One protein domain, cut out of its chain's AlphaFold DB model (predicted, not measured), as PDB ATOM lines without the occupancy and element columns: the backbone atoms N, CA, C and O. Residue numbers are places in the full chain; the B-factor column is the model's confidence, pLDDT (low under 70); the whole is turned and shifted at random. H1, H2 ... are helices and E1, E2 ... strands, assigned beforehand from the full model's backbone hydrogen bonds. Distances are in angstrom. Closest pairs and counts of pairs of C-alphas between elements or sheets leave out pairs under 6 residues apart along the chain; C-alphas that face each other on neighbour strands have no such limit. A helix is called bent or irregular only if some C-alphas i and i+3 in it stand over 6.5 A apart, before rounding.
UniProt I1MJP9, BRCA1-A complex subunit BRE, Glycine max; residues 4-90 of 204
ATOM      1  N   ASN A   4     183.915 148.244 132.862       88.69
ATOM      2  CA  ASN A   4     183.509 148.892 131.615       88.69
ATOM      3  C   ASN A   4     183.446 147.922 130.428       88.69
ATOM      4  O   ASN A   4     182.906 148.277 129.387       88.69
ATOM      5  N   LYS A   5     184.010 146.716 130.574       90.12
ATOM      6  CA  LYS A   5     184.035 145.674 129.539       90.12
ATOM      7  C   LYS A   5     183.221 144.430 129.909       90.12
ATOM      8  O   LYS A   5     183.218 143.476 129.144       90.12
ATOM      9  N   MET A   6     182.578 144.412 131.078       90.31
ATOM     10  CA  MET A   6     181.897 143.215 131.591       90.31
ATOM     11  C   MET A   6     180.473 143.048 131.055       90.31
ATOM     12  O   MET A   6     179.963 141.936 131.043       90.31
ATOM     13  N   VAL A   7     179.838 144.135 130.609       89.38
ATOM     14  CA  VAL A   7     178.497 144.114 130.012       89.38
ATOM     15  C   VAL A   7     178.614 144.574 128.565       89.38
ATOM     16  O   VAL A   7     179.087 145.682 128.298       89.38
ATOM     17  N   ALA A   8     178.209 143.717 127.632       85.88
ATOM     18  CA  ALA A   8     178.204 144.043 126.212       85.88
ATOM     19  C   ALA A   8     177.217 145.184 125.917       85.88
ATOM     20  O   ALA A   8     176.185 145.310 126.572       85.88
ATOM     21  N   CYS A   9     177.542 146.019 124.925       86.06
ATOM     22  CA  CYS A   9     176.684 147.118 124.458       86.06
ATOM     23  C   CYS A   9     176.278 148.127 125.549       86.06
ATOM     24  O   CYS A   9     175.267 148.815 125.419       86.06
ATOM     25  N   CYS A  10     177.050 148.220 126.633       85.31
ATOM     26  CA  CYS A  10     176.668 149.047 127.761       85.31
ATOM     27  C   CYS A  10     176.685 150.544 127.395       85.31
ATOM     28  O   CYS A  10     177.715 151.033 126.925       85.31
ATOM     29  N   PRO A  11     175.595 151.301 127.644       85.62
ATOM     30  CA  PRO A  11     175.454 152.689 127.204       85.62
ATOM     31  C   PRO A  11     176.165 153.678 128.142       85.62
ATOM     32  O   PRO A  11     175.674 154.783 128.375       85.62
ATOM     33  N   TRP A  12     177.293 153.270 128.730       87.75
ATOM     34  CA  TRP A  12     178.070 154.108 129.637       87.75
ATOM     35  C   TRP A  12     178.453 155.413 128.936       87.75
ATOM     36  O   TRP A  12     179.100 155.385 127.889       87.75
ATOM     37  N   ARG A  13     178.110 156.562 129.527       88.06
ATOM     38  CA  ARG A  13     178.586 157.852 128.995       88.06
ATOM     39  C   ARG A  13     180.047 158.089 129.355       88.06
ATOM     40  O   ARG A  13     180.778 158.732 128.611       88.06
ATOM     41  N   TYR A  14     180.463 157.555 130.501       89.00
ATOM     42  CA  TYR A  14     181.803 157.712 131.052       89.00
ATOM     43  C   TYR A  14     182.338 156.389 131.592       89.00
ATOM     44  O   TYR A  14     181.587 155.452 131.855       89.00
ATOM     45  N   SER A  15     183.651 156.322 131.810       91.00
ATOM     46  CA  SER A  15     184.248 155.177 132.492       91.00
ATOM     47  C   SER A  15     183.739 155.081 133.932       91.00
ATOM     48  O   SER A  15     183.903 156.007 134.729       91.00
ATOM     49  N   GLN A  16     183.157 153.936 134.265       93.31
ATOM     50  CA  GLN A  16     182.670 153.619 135.594       93.31
ATOM     51  C   GLN A  16     183.803 153.191 136.516       93.31
ATOM     52  O   GLN A  16     184.700 152.434 136.117       93.31
ATOM     53  N   LYS A  17     183.735 153.677 137.757       93.38
ATOM     54  CA  LYS A  17     184.740 153.462 138.800       93.38
ATOM     55  C   LYS A  17     184.069 153.344 140.166       93.38
ATOM     56  O   LYS A  17     183.046 153.981 140.421       93.38
ATOM     57  N   ILE A  18     184.686 152.553 141.038       95.06
ATOM     58  CA  ILE A  18     184.385 152.489 142.469       95.06
ATOM     59  C   ILE A  18     185.613 153.035 143.197       95.06
ATOM     60  O   ILE A  18     186.737 152.638 142.899       95.06
ATOM     61  N   PHE A  19     185.395 153.953 144.128       94.31
ATOM     62  CA  PHE A  19     186.417 154.570 144.959       94.31
ATOM     63  C   PHE A  19     186.182 154.187 146.416       94.31
ATOM     64  O   PHE A  19     185.047 154.228 146.894       94.31
ATOM     65  N   LEU A  20     187.260 153.871 147.132       94.44
ATOM     66  CA  LEU A  20     187.246 153.818 148.587       94.44
ATOM     67  C   LEU A  20     187.653 155.189 149.129       94.44
ATOM     68  O   LEU A  20     188.766 155.658 148.893       94.44
ATOM     69  N   GLN A  21     186.754 155.822 149.869       92.75
ATOM     70  CA  GLN A  21     187.038 157.019 150.639       92.75
ATOM     71  C   GLN A  21     187.388 156.617 152.072       92.75
ATOM     72  O   GLN A  21     186.600 155.960 152.753       92.75
ATOM     73  N   VAL A  22     188.565 157.044 152.526       90.19
ATOM     74  CA  VAL A  22     189.064 156.814 153.886       90.19
ATOM     75  C   VAL A  22     189.174 158.166 154.581       90.19
ATOM     76  O   VAL A  22     189.870 159.059 154.100       90.19
ATOM     77  N   VAL A  23     188.459 158.340 155.691       87.56
ATOM     78  CA  VAL A  23     188.440 159.588 156.460       87.56
ATOM     79  C   VAL A  23     189.073 159.346 157.821       87.56
ATOM     80  O   VAL A  23     188.518 158.628 158.655       87.56
ATOM     81  N   TYR A  24     190.220 159.981 158.052       82.81
ATOM     82  CA  TYR A  24     190.914 159.962 159.334       82.81
ATOM     83  C   TYR A  24     190.429 161.134 160.196       82.81
ATOM     84  O   TYR A  24     190.633 162.294 159.828       82.81
ATOM     85  N   PRO A  25     189.765 160.873 161.329       78.38
ATOM     86  CA  PRO A  25     189.360 161.928 162.242       78.38
ATOM     87  C   PRO A  25     190.599 162.504 162.930       78.38
ATOM     88  O   PRO A  25     191.309 161.813 163.655       78.38
ATOM     89  N   VAL A  26     190.857 163.792 162.717       76.00
ATOM     90  CA  VAL A  26     191.936 164.496 163.413       76.00
ATOM     91  C   VAL A  26     191.440 164.857 164.812       76.00
ATOM     92  O   VAL A  26     190.588 165.733 164.975       76.00
ATOM     93  N   GLY A  27     191.938 164.155 165.829       64.94
ATOM     94  CA  GLY A  27     191.634 164.468 167.224       64.94
ATOM     95  C   GLY A  27     192.196 165.835 167.631       64.94
ATOM     96  O   GLY A  27     193.305 166.206 167.250       64.94
ATOM     97  N   ARG A  28     191.454 166.593 168.450       62.38
ATOM     98  CA  ARG A  28     192.053 167.686 169.238       62.38
ATOM     99  C   ARG A  28     192.914 167.061 170.344       62.38
ATOM    100  O   ARG A  28     192.572 165.986 170.826       62.38
ATOM    101  N   LYS A  29     193.982 167.753 170.765       56.81
ATOM    102  CA  LYS A  29     195.061 167.317 171.691       56.81
ATOM    103  C   LYS A  29     194.649 166.650 173.031       56.81
ATOM    104  O   LYS A  29     195.532 166.268 173.784       56.81
ATOM    105  N   TYR A  30     193.359 166.496 173.334       59.75
ATOM    106  CA  TYR A  30     192.830 165.979 174.604       59.75
ATOM    107  C   TYR A  30     191.950 164.720 174.474       59.75
ATOM    108  O   TYR A  30     191.307 164.339 175.448       59.75
ATOM    109  N   MET A  31     191.887 164.062 173.309       56.56
ATOM    110  CA  MET A  31     191.208 162.760 173.195       56.56
ATOM    111  C   MET A  31     192.182 161.607 173.462       56.56
ATOM    112  O   MET A  31     193.233 161.522 172.836       56.56
ATOM    113  N   SER A  32     191.814 160.727 174.393       58.41
ATOM    114  CA  SER A  32     192.638 159.629 174.915       58.41
ATOM    115  C   SER A  32     192.750 158.406 173.994       58.41
ATOM    116  O   SER A  32     193.577 157.539 174.259       58.41
ATOM    117  N   ALA A  33     191.978 158.339 172.904       60.06
ATOM    118  CA  ALA A  33     192.103 157.299 171.886       60.06
ATOM    119  C   ALA A  33     191.923 157.889 170.472       60.06
ATOM    120  O   ALA A  33     191.006 158.694 170.265       60.06
ATOM    121  N   PRO A  34     192.765 157.514 169.489       60.00
ATOM    122  CA  PRO A  34     192.524 157.858 168.094       60.00
ATOM    123  C   PRO A  34     191.206 157.217 167.643       60.00
ATOM    124  O   PRO A  34     190.989 156.024 167.822       60.00
ATOM    125  N   SER A  35     190.299 158.009 167.069       65.50
ATOM    126  CA  SER A  35     189.085 157.452 166.469       65.50
ATOM    127  C   SER A  35     189.467 156.651 165.220       65.50
ATOM    128  O   SER A  35     190.241 157.133 164.393       65.50
ATOM    129  N   ALA A  36     188.885 155.460 165.061       71.88
ATOM    130  CA  ALA A  36     189.099 154.609 163.893       71.88
ATOM    131  C   ALA A  36     188.799 155.358 162.579       71.88
ATOM    132  O   ALA A  36     187.931 156.243 162.528       71.88
ATOM    133  N   ALA A  37     189.526 155.002 161.517       80.25
ATOM    134  CA  ALA A  37     189.299 155.540 160.183       80.25
ATOM    135  C   ALA A  37     187.889 155.174 159.699       80.25
ATOM    136  O   ALA A  37     187.443 154.034 159.836       80.25
ATOM    137  N   ARG A  38     187.174 156.139 159.117       84.75
ATOM    138  CA  ARG A  38     185.846 155.899 158.539       84.75
ATOM    139  C   ARG A  38     185.994 155.542 157.069       84.75
ATOM    140  O   ARG A  38     186.598 156.301 156.313       84.75
ATOM    141  N   LEU A  39     185.414 154.417 156.675       89.94
ATOM    142  CA  LEU A  39     185.452 153.916 155.306       89.94
ATOM    143  C   LEU A  39     184.105 154.130 154.626       89.94
ATOM    144  O   LEU A  39     183.055 153.902 155.229       89.94
ATOM    145  N   LYS A  40     184.131 154.545 153.362       92.56
ATOM    146  CA  LYS A  40     182.932 154.690 152.537       92.56
ATOM    147  C   LYS A  40     183.246 154.370 151.082       92.56
ATOM    148  O   LYS A  40     184.280 154.790 150.572       92.56
ATOM    149  N   LEU A  41     182.337 153.682 150.398       95.19
ATOM    150  CA  LEU A  41     182.405 153.540 148.945       95.19
ATOM    151  C   LEU A  41     181.736 154.727 148.257       95.19
ATOM    152  O   LEU A  41     180.702 155.235 148.694       95.19
ATOM    153  N   VAL A  42     182.326 155.148 147.147       95.06
ATOM    154  CA  VAL A  42     181.753 156.123 146.221       95.06
ATOM    155  C   VAL A  42     181.825 155.520 144.829       95.06
ATOM    156  O   VAL A  42     182.831 154.915 144.466       95.06
ATOM    157  N   SER A  43     180.769 155.656 144.037       94.69
ATOM    158  CA  SER A  43     180.734 155.125 142.675       94.69
ATOM    159  C   SER A  43     180.298 156.177 141.674       94.69
ATOM    160  O   SER A  43     179.671 157.183 142.018       94.69
ATOM    161  N   SER A  44     180.645 155.941 140.413       93.81
ATOM    162  CA  SER A  44     180.060 156.665 139.292       93.81
ATOM    163  C   SER A  44     178.540 156.427 139.227       93.81
ATOM    164  O   SER A  44     178.074 155.309 139.451       93.81
ATOM    165  N   PRO A  45     177.735 157.454 138.902       88.12
ATOM    166  CA  PRO A  45     176.284 157.423 139.102       88.12
ATOM    167  C   PRO A  45     175.544 156.417 138.220       88.12
ATOM    168  O   PRO A  45     174.445 155.993 138.572       88.12
ATOM    169  N   GLU A  46     176.110 156.050 137.071       90.75
ATOM    170  CA  GLU A  46     175.493 155.081 136.169       90.75
ATOM    171  C   GLU A  46     175.691 153.649 136.690       90.75
ATOM    172  O   GLU A  46     174.874 152.784 136.379       90.75
ATOM    173  N   LEU A  47     176.719 153.388 137.515       91.31
ATOM    174  CA  LEU A  47     177.080 152.045 137.977       91.31
ATOM    175  C   LEU A  47     175.916 151.319 138.661       91.31
ATOM    176  O   LEU A  47     175.727 150.119 138.454       91.31
ATOM    177  N   LYS A  48     175.077 152.070 139.382       90.81
ATOM    178  CA  LYS A  48     173.857 151.574 140.036       90.81
ATOM    179  C   LYS A  48     172.871 150.886 139.084       90.81
ATOM    180  O   LYS A  48     171.951 150.219 139.541       90.81
ATOM    181  N   ALA A  49     173.018 151.065 137.768       89.31
ATOM    182  CA  ALA A  49     172.234 150.334 136.779       89.31
ATOM    183  C   ALA A  49     172.534 148.826 136.777       89.31
ATOM    184  O   ALA A  49     171.650 148.042 136.437       89.31
ATOM    185  N   VAL A  50     173.751 148.445 137.181       91.00
ATOM    186  CA  VAL A  50     174.231 147.059 137.264       91.00
ATOM    187  C   VAL A  50     174.444 146.642 138.715       91.00
ATOM    188  O   VAL A  50     174.001 145.572 139.117       91.00
ATOM    189  N   PHE A  51     175.117 147.486 139.498       92.62
ATOM    190  CA  PHE A  51     175.578 147.162 140.842       92.62
ATOM    191  C   PHE A  51     175.453 148.377 141.762       92.62
ATOM    192  O   PHE A  51     176.037 149.429 141.496       92.62
ATOM    193  N   SER A  52     174.694 148.238 142.850       91.94
ATOM    194  CA  SER A  52     174.584 149.275 143.875       91.94
ATOM    195  C   SER A  52     175.661 149.085 144.939       91.94
ATOM    196  O   SER A  52     175.778 148.011 145.523       91.94
ATOM    197  N   ILE A  53     176.426 150.140 145.224       93.44
ATOM    198  CA  ILE A  53     177.401 150.126 146.323       93.44
ATOM    199  C   ILE A  53     176.744 150.277 147.700       93.44
ATOM    200  O   ILE A  53     177.383 149.971 148.702       93.44
ATOM    201  N   ASP A  54     175.490 150.735 147.755       89.44
ATOM    202  CA  ASP A  54     174.776 150.976 149.015       89.44
ATOM    203  C   ASP A  54     174.469 149.660 149.753       89.44
ATOM    204  O   ASP A  54     174.397 149.633 150.979       89.44
ATOM    205  N   ASP A  55     174.373 148.556 149.006       84.06
ATOM    206  CA  ASP A  55     174.135 147.208 149.538       84.06
ATOM    207  C   ASP A  55     175.434 146.522 150.014       84.06
ATOM    208  O   ASP A  55     175.406 145.416 150.567       84.06
ATOM    209  N   VAL A  56     176.597 147.149 149.797       91.25
ATOM    210  CA  VAL A  56     177.900 146.558 150.117       91.25
ATOM    211  C   VAL A  56     178.252 146.802 151.577       91.25
ATOM    212  O   VAL A  56     178.538 147.921 152.003       91.25
ATOM    213  N   LYS A  57     178.332 145.714 152.341       91.25
ATOM    214  CA  LYS A  57     178.885 145.743 153.696       91.25
ATOM    215  C   LYS A  57     180.406 145.732 153.615       91.25
ATOM    216  O   LYS A  57     181.003 144.733 153.226       91.25
ATOM    217  N   LEU A  58     181.025 146.854 153.970       91.12
ATOM    218  CA  LEU A  58     182.480 146.957 154.020       91.12
ATOM    219  C   LEU A  58     183.052 146.029 155.106       91.12
ATOM    220  O   LEU A  58     182.521 146.018 156.220       91.12
ATOM    221  N   PRO A  59     184.139 145.284 154.819       88.44
ATOM    222  CA  PRO A  59     184.870 144.552 155.845       88.44
ATOM    223  C   PRO A  59     185.316 145.494 156.975       88.44
ATOM    224  O   PRO A  59     185.686 146.640 156.689       88.44
ATOM    225  N   PRO A  60     185.281 145.054 158.244       84.31
ATOM    226  CA  PRO A  60     185.661 145.899 159.369       84.31
ATOM    227  C   PRO A  60     187.144 146.283 159.299       84.31
ATOM    228  O   PRO A  60     187.987 145.477 158.909       84.31
ATOM    229  N   TRP A  61     187.456 147.512 159.711       84.50
ATOM    230  CA  TRP A  61     188.831 147.953 159.928       84.50
ATOM    231  C   TRP A  61     189.278 147.523 161.325       84.50
ATOM    232  O   TRP A  61     188.675 147.950 162.310       84.50
ATOM    233  N   LEU A  62     190.305 146.680 161.415       82.44
ATOM    234  CA  LEU A  62     190.834 146.204 162.696       82.44
ATOM    235  C   LEU A  62     191.967 147.107 163.200       82.44
ATOM    236  O   LEU A  62     192.694 147.712 162.408       82.44
ATOM    237  N   ASP A  63     192.133 147.190 164.519       75.19
ATOM    238  CA  ASP A  63     193.231 147.947 165.124       75.19
ATOM    239  C   ASP A  63     194.585 147.374 164.686       75.19
ATOM    240  O   ASP A  63     194.822 146.169 164.751       75.19
ATOM    241  N   GLY A  64     195.473 148.248 164.207       77.56
ATOM    242  CA  GLY A  64     196.780 147.868 163.660       77.56
ATOM    243  C   GLY A  64     196.770 147.421 162.194       77.56
ATOM    244  O   GLY A  64     197.843 147.323 161.605       77.56
ATOM    245  N   MET A  65     195.599 147.225 161.576       83.56
ATOM    246  CA  MET A  65     195.498 146.898 160.151       83.56
ATOM    247  C   MET A  65     195.928 148.092 159.295       83.56
ATOM    248  O   MET A  65     195.505 149.231 159.526       83.56
ATOM    249  N   CYS A  66     196.755 147.838 158.282       86.19
ATOM    250  CA  CYS A  66     197.173 148.866 157.337       86.19
ATOM    251  C   CYS A  66     196.336 148.839 156.044       86.19
ATOM    252  O   CYS A  66     195.721 147.834 155.688       86.19
ATOM    253  N   LEU A  67     196.342 149.949 155.289       88.50
ATOM    254  CA  LEU A  67     195.647 150.015 153.991       88.50
ATOM    255  C   LEU A  67     196.154 148.951 153.009       88.50
ATOM    256  O   LEU A  67     195.365 148.423 152.232       88.50
ATOM    257  N   ALA A  68     197.450 148.634 153.048       91.06
ATOM    258  CA  ALA A  68     198.053 147.653 152.151       91.06
ATOM    259  C   ALA A  68     197.528 146.225 152.394       91.06
ATOM    260  O   ALA A  68     197.444 145.449 151.449       91.06
ATOM    261  N   GLU A  69     197.118 145.902 153.622       89.88
ATOM    262  CA  GLU A  69     196.466 144.631 153.963       89.88
ATOM    263  C   GLU A  69     194.962 144.655 153.656       89.88
ATOM    264  O   GLU A  69     194.388 143.653 153.225       89.88
ATOM    265  N   TYR A  70     194.305 145.797 153.866       91.31
ATOM    266  CA  TYR A  70     192.859 145.923 153.685       91.31
ATOM    267  C   TYR A  70     192.437 145.945 152.208       91.31
ATOM    268  O   TYR A  70     191.465 145.291 151.819       91.31
ATOM    269  N   LEU A  71     193.157 146.704 151.374       92.94
ATOM    270  CA  LEU A  71     192.761 146.977 149.989       92.94
ATOM    271  C   LEU A  71     192.673 145.725 149.102       92.94
ATOM    272  O   LEU A  71     191.662 145.612 148.409       92.94
ATOM    273  N   PRO A  72     193.630 144.774 149.122       92.94
ATOM    274  CA  PRO A  72     193.542 143.576 148.286       92.94
ATOM    275  C   PRO A  72     192.302 142.733 148.604       92.94
ATOM    276  O   PRO A  72     191.589 142.307 147.698       92.94
ATOM    277  N   ASN A  73     191.996 142.571 149.894       91.75
ATOM    278  CA  ASN A  73     190.822 141.827 150.354       91.75
ATOM    279  C   ASN A  73     189.517 142.515 149.935       91.75
ATOM    280  O   ASN A  73     188.580 141.859 149.472       91.75
ATOM    281  N   LEU A  74     189.454 143.846 150.067       93.25
ATOM    282  CA  LEU A  74     188.304 144.621 149.611       93.25
ATOM    283  C   LEU A  74     188.137 144.537 148.087       93.25
ATOM    284  O   LEU A  74     187.009 144.393 147.617       93.25
ATOM    285  N   GLU A  75     189.223 144.636 147.318       93.50
ATOM    286  CA  GLU A  75     189.176 144.552 145.856       93.50
ATOM    287  C   GLU A  75     188.666 143.184 145.397       93.50
ATOM    288  O   GLU A  75     187.781 143.122 144.542       93.50
ATOM    289  N   GLU A  76     189.159 142.095 145.993       93.62
ATOM    290  CA  GLU A  76     188.686 140.745 145.681       93.62
ATOM    291  C   GLU A  76     187.203 140.576 146.037       93.62
ATOM    292  O   GLU A  76     186.416 140.078 145.223       93.62
ATOM    293  N   TYR A  77     186.799 141.031 147.227       93.81
ATOM    294  CA  TYR A  77     185.409 140.982 147.675       93.81
ATOM    295  C   TYR A  77     184.480 141.764 146.736       93.81
ATOM    296  O   TYR A  77     183.496 141.214 146.239       93.81
ATOM    297  N   LEU A  78     184.815 143.019 146.423       94.62
ATOM    298  CA  LEU A  78     184.054 143.840 145.479       94.62
ATOM    299  C   LEU A  78     184.022 143.219 144.081       94.62
ATOM    300  O   LEU A  78     182.980 143.245 143.425       94.62
ATOM    301  N   GLY A  79     185.136 142.640 143.634       94.06
ATOM    302  CA  GLY A  79     185.223 141.950 142.352       94.06
ATOM    303  C   GLY A  79     184.216 140.806 142.245       94.06
ATOM    304  O   GLY A  79     183.480 140.730 141.260       94.06
ATOM    305  N   LYS A  80     184.115 139.967 143.285       94.19
ATOM    306  CA  LYS A  80     183.124 138.878 143.356       94.19
ATOM    307  C   LYS A  80     181.690 139.409 143.310       94.19
ATOM    308  O   LYS A  80     180.896 138.916 142.513       94.19
ATOM    309  N   GLN A  81     181.383 140.453 144.079       94.06
ATOM    310  CA  GLN A  81     180.036 141.036 144.113       94.06
ATOM    311  C   GLN A  81     179.619 141.633 142.761       94.06
ATOM    312  O   GLN A  81     178.476 141.475 142.331       94.06
ATOM    313  N   VAL A  82     180.540 142.294 142.053       94.94
ATOM    314  CA  VAL A  82     180.260 142.824 140.710       94.94
ATOM    315  C   VAL A  82     180.074 141.694 139.698       94.94
ATOM    316  O   VAL A  82     179.181 141.785 138.857       94.94
ATOM    317  N   LEU A  83     180.885 140.635 139.766       95.12
ATOM    318  CA  LEU A  83     180.722 139.463 138.901       95.12
ATOM    319  C   LEU A  83     179.356 138.797 139.112       95.12
ATOM    320  O   LEU A  83     178.673 138.508 138.128       95.12
ATOM    321  N   GLU A  84     178.925 138.628 140.367       95.06
ATOM    322  CA  GLU A  84     177.576 138.145 140.690       95.06
ATOM    323  C   GLU A  84     176.520 139.071 140.070       95.06
ATOM    324  O   GLU A  84     175.665 138.605 139.321       95.06
ATOM    325  N   ALA A  85     176.618 140.387 140.275       94.94
ATOM    326  CA  ALA A  85     175.646 141.342 139.741       94.94
ATOM    327  C   ALA A  85     175.553 141.341 138.201       94.94
ATOM    328  O   ALA A  85     174.455 141.460 137.648       94.94
ATOM    329  N   VAL A  86     176.680 141.166 137.504       95.50
ATOM    330  CA  VAL A  86     176.706 141.001 136.042       95.50
ATOM    331  C   VAL A  86     176.038 139.689 135.631       95.50
ATOM    332  O   VAL A  86     175.232 139.695 134.703       95.50
ATOM    333  N   SER A  87     176.284 138.586 136.345       95.56
ATOM    334  CA  SER A  87     175.636 137.299 136.053       95.56
ATOM    335  C   SER A  87     174.105 137.352 136.189       95.56
ATOM    336  O   SER A  87     173.390 136.698 135.432       95.56
ATOM    337  N   LEU A  88     173.575 138.209 137.075       96.75
ATOM    338  CA  LEU A  88     172.128 138.400 137.227       96.75
ATOM    339  C   LEU A  88     171.460 139.028 135.992       96.75
ATOM    340  O   LEU A  88     170.241 138.928 135.856       96.75
ATOM    341  N   ILE A  89     172.212 139.653 135.074       97.06
ATOM    342  CA  ILE A  89     171.666 140.117 133.785       97.06
ATOM    343  C   ILE A  89     171.143 138.923 132.981       97.06
ATOM    344  O   ILE A  89     170.028 138.982 132.464       97.06
ATOM    345  N   GLU A  90     171.905 137.829 132.934       96.94
ATOM    346  CA  GLU A  90     171.482 136.601 132.258       96.94
ATOM    347  C   GLU A  90     170.242 136.017 132.924       96.94
ATOM    348  O   GLU A  90     169.290 135.660 132.240       96.94
TER     349      GLU A  90
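AT A GLANCE: This is residues 4 to 90 of the 204 residues of the protein "BRCA1-A complex subunit BRE" of Glycine max (UniProt I1MJP9). A long, narrow hairpin of two strands, E1 and E2, runs lengthwise beside one long helix, H1, and the far loop of the hairpin, residues 28 to 33, stands free and sticks out along the longest axis. At the opposite end of the hairpin the unnamed opening stretch, residues 4 to 17, folds round, and another unnamed stretch, residues 44 to 66, runs back from the end of E2 to the beginning of H1. The printed part has 87 residues, with two named strands and one named helix in the order E1, E2, H1; the sheet, E1 - E2, is antiparallel. The class is mixed, helices and strands, with under half of the residues in named elements. The whole is loose, with a radius of gyration of the C-alphas of 16.4 A, and its C-alphas span 56 by 23 by 20 A, the free loop adding to the length.

IN THESE COORDINATES: The printed part begins with residues 4 to 17, which hold no named element. E1 follows at residues 18 to 23, from C-alpha 18 at (184.385, 152.489, 142.469), and is 16.2 A long from first to last C-alpha. E2, residues 38 to 43, is 16.7 A long. H1, residues 67 to 90, is 35.2 A long, from C-alpha 67 at (195.647, 150.015, 153.991) to C-alpha 90 at (171.482, 136.601, 132.258). H1 is neither bent nor irregular, but only just: C-alphas 69 and 72 are 6.5 A apart.

HOW THE PARTS SIT: E1 and E2 are antiparallel neighbours and form a hairpin, with 155 degrees between their N-to-C directions. C-alphas that face each other are, for instance, those of Ile 18 and Ser 43, 4.5 A apart, and those of Val 23 and Arg 38, 5.0 A apart. N 19 and O 42 are within hydrogen-bond range at 2.8 A, and so are N 40 and O 21 at 2.9 A. E1 and H1 are near each other, with 6 pairs of C-alphas within 10 A and no pair within 8 A. In H1, 16 of 20 pairs of O i and N i+4 are within hydrogen-bond range.

THE WHOLE: The two C-alphas farthest apart are those of Cys 9 and Tyr 30, at 56.0 A, while the first and last printed C-alphas, of Asn 4 and Glu 90, are 17.2 A apart. The printed part has no cut. Both links are long, with 14 residues between E1 and E2 and 23 between E2 and H1. The mean pLDDT of the printed part is 86.9; residues 27 to 35 are under 70, the model's low-confidence stretch.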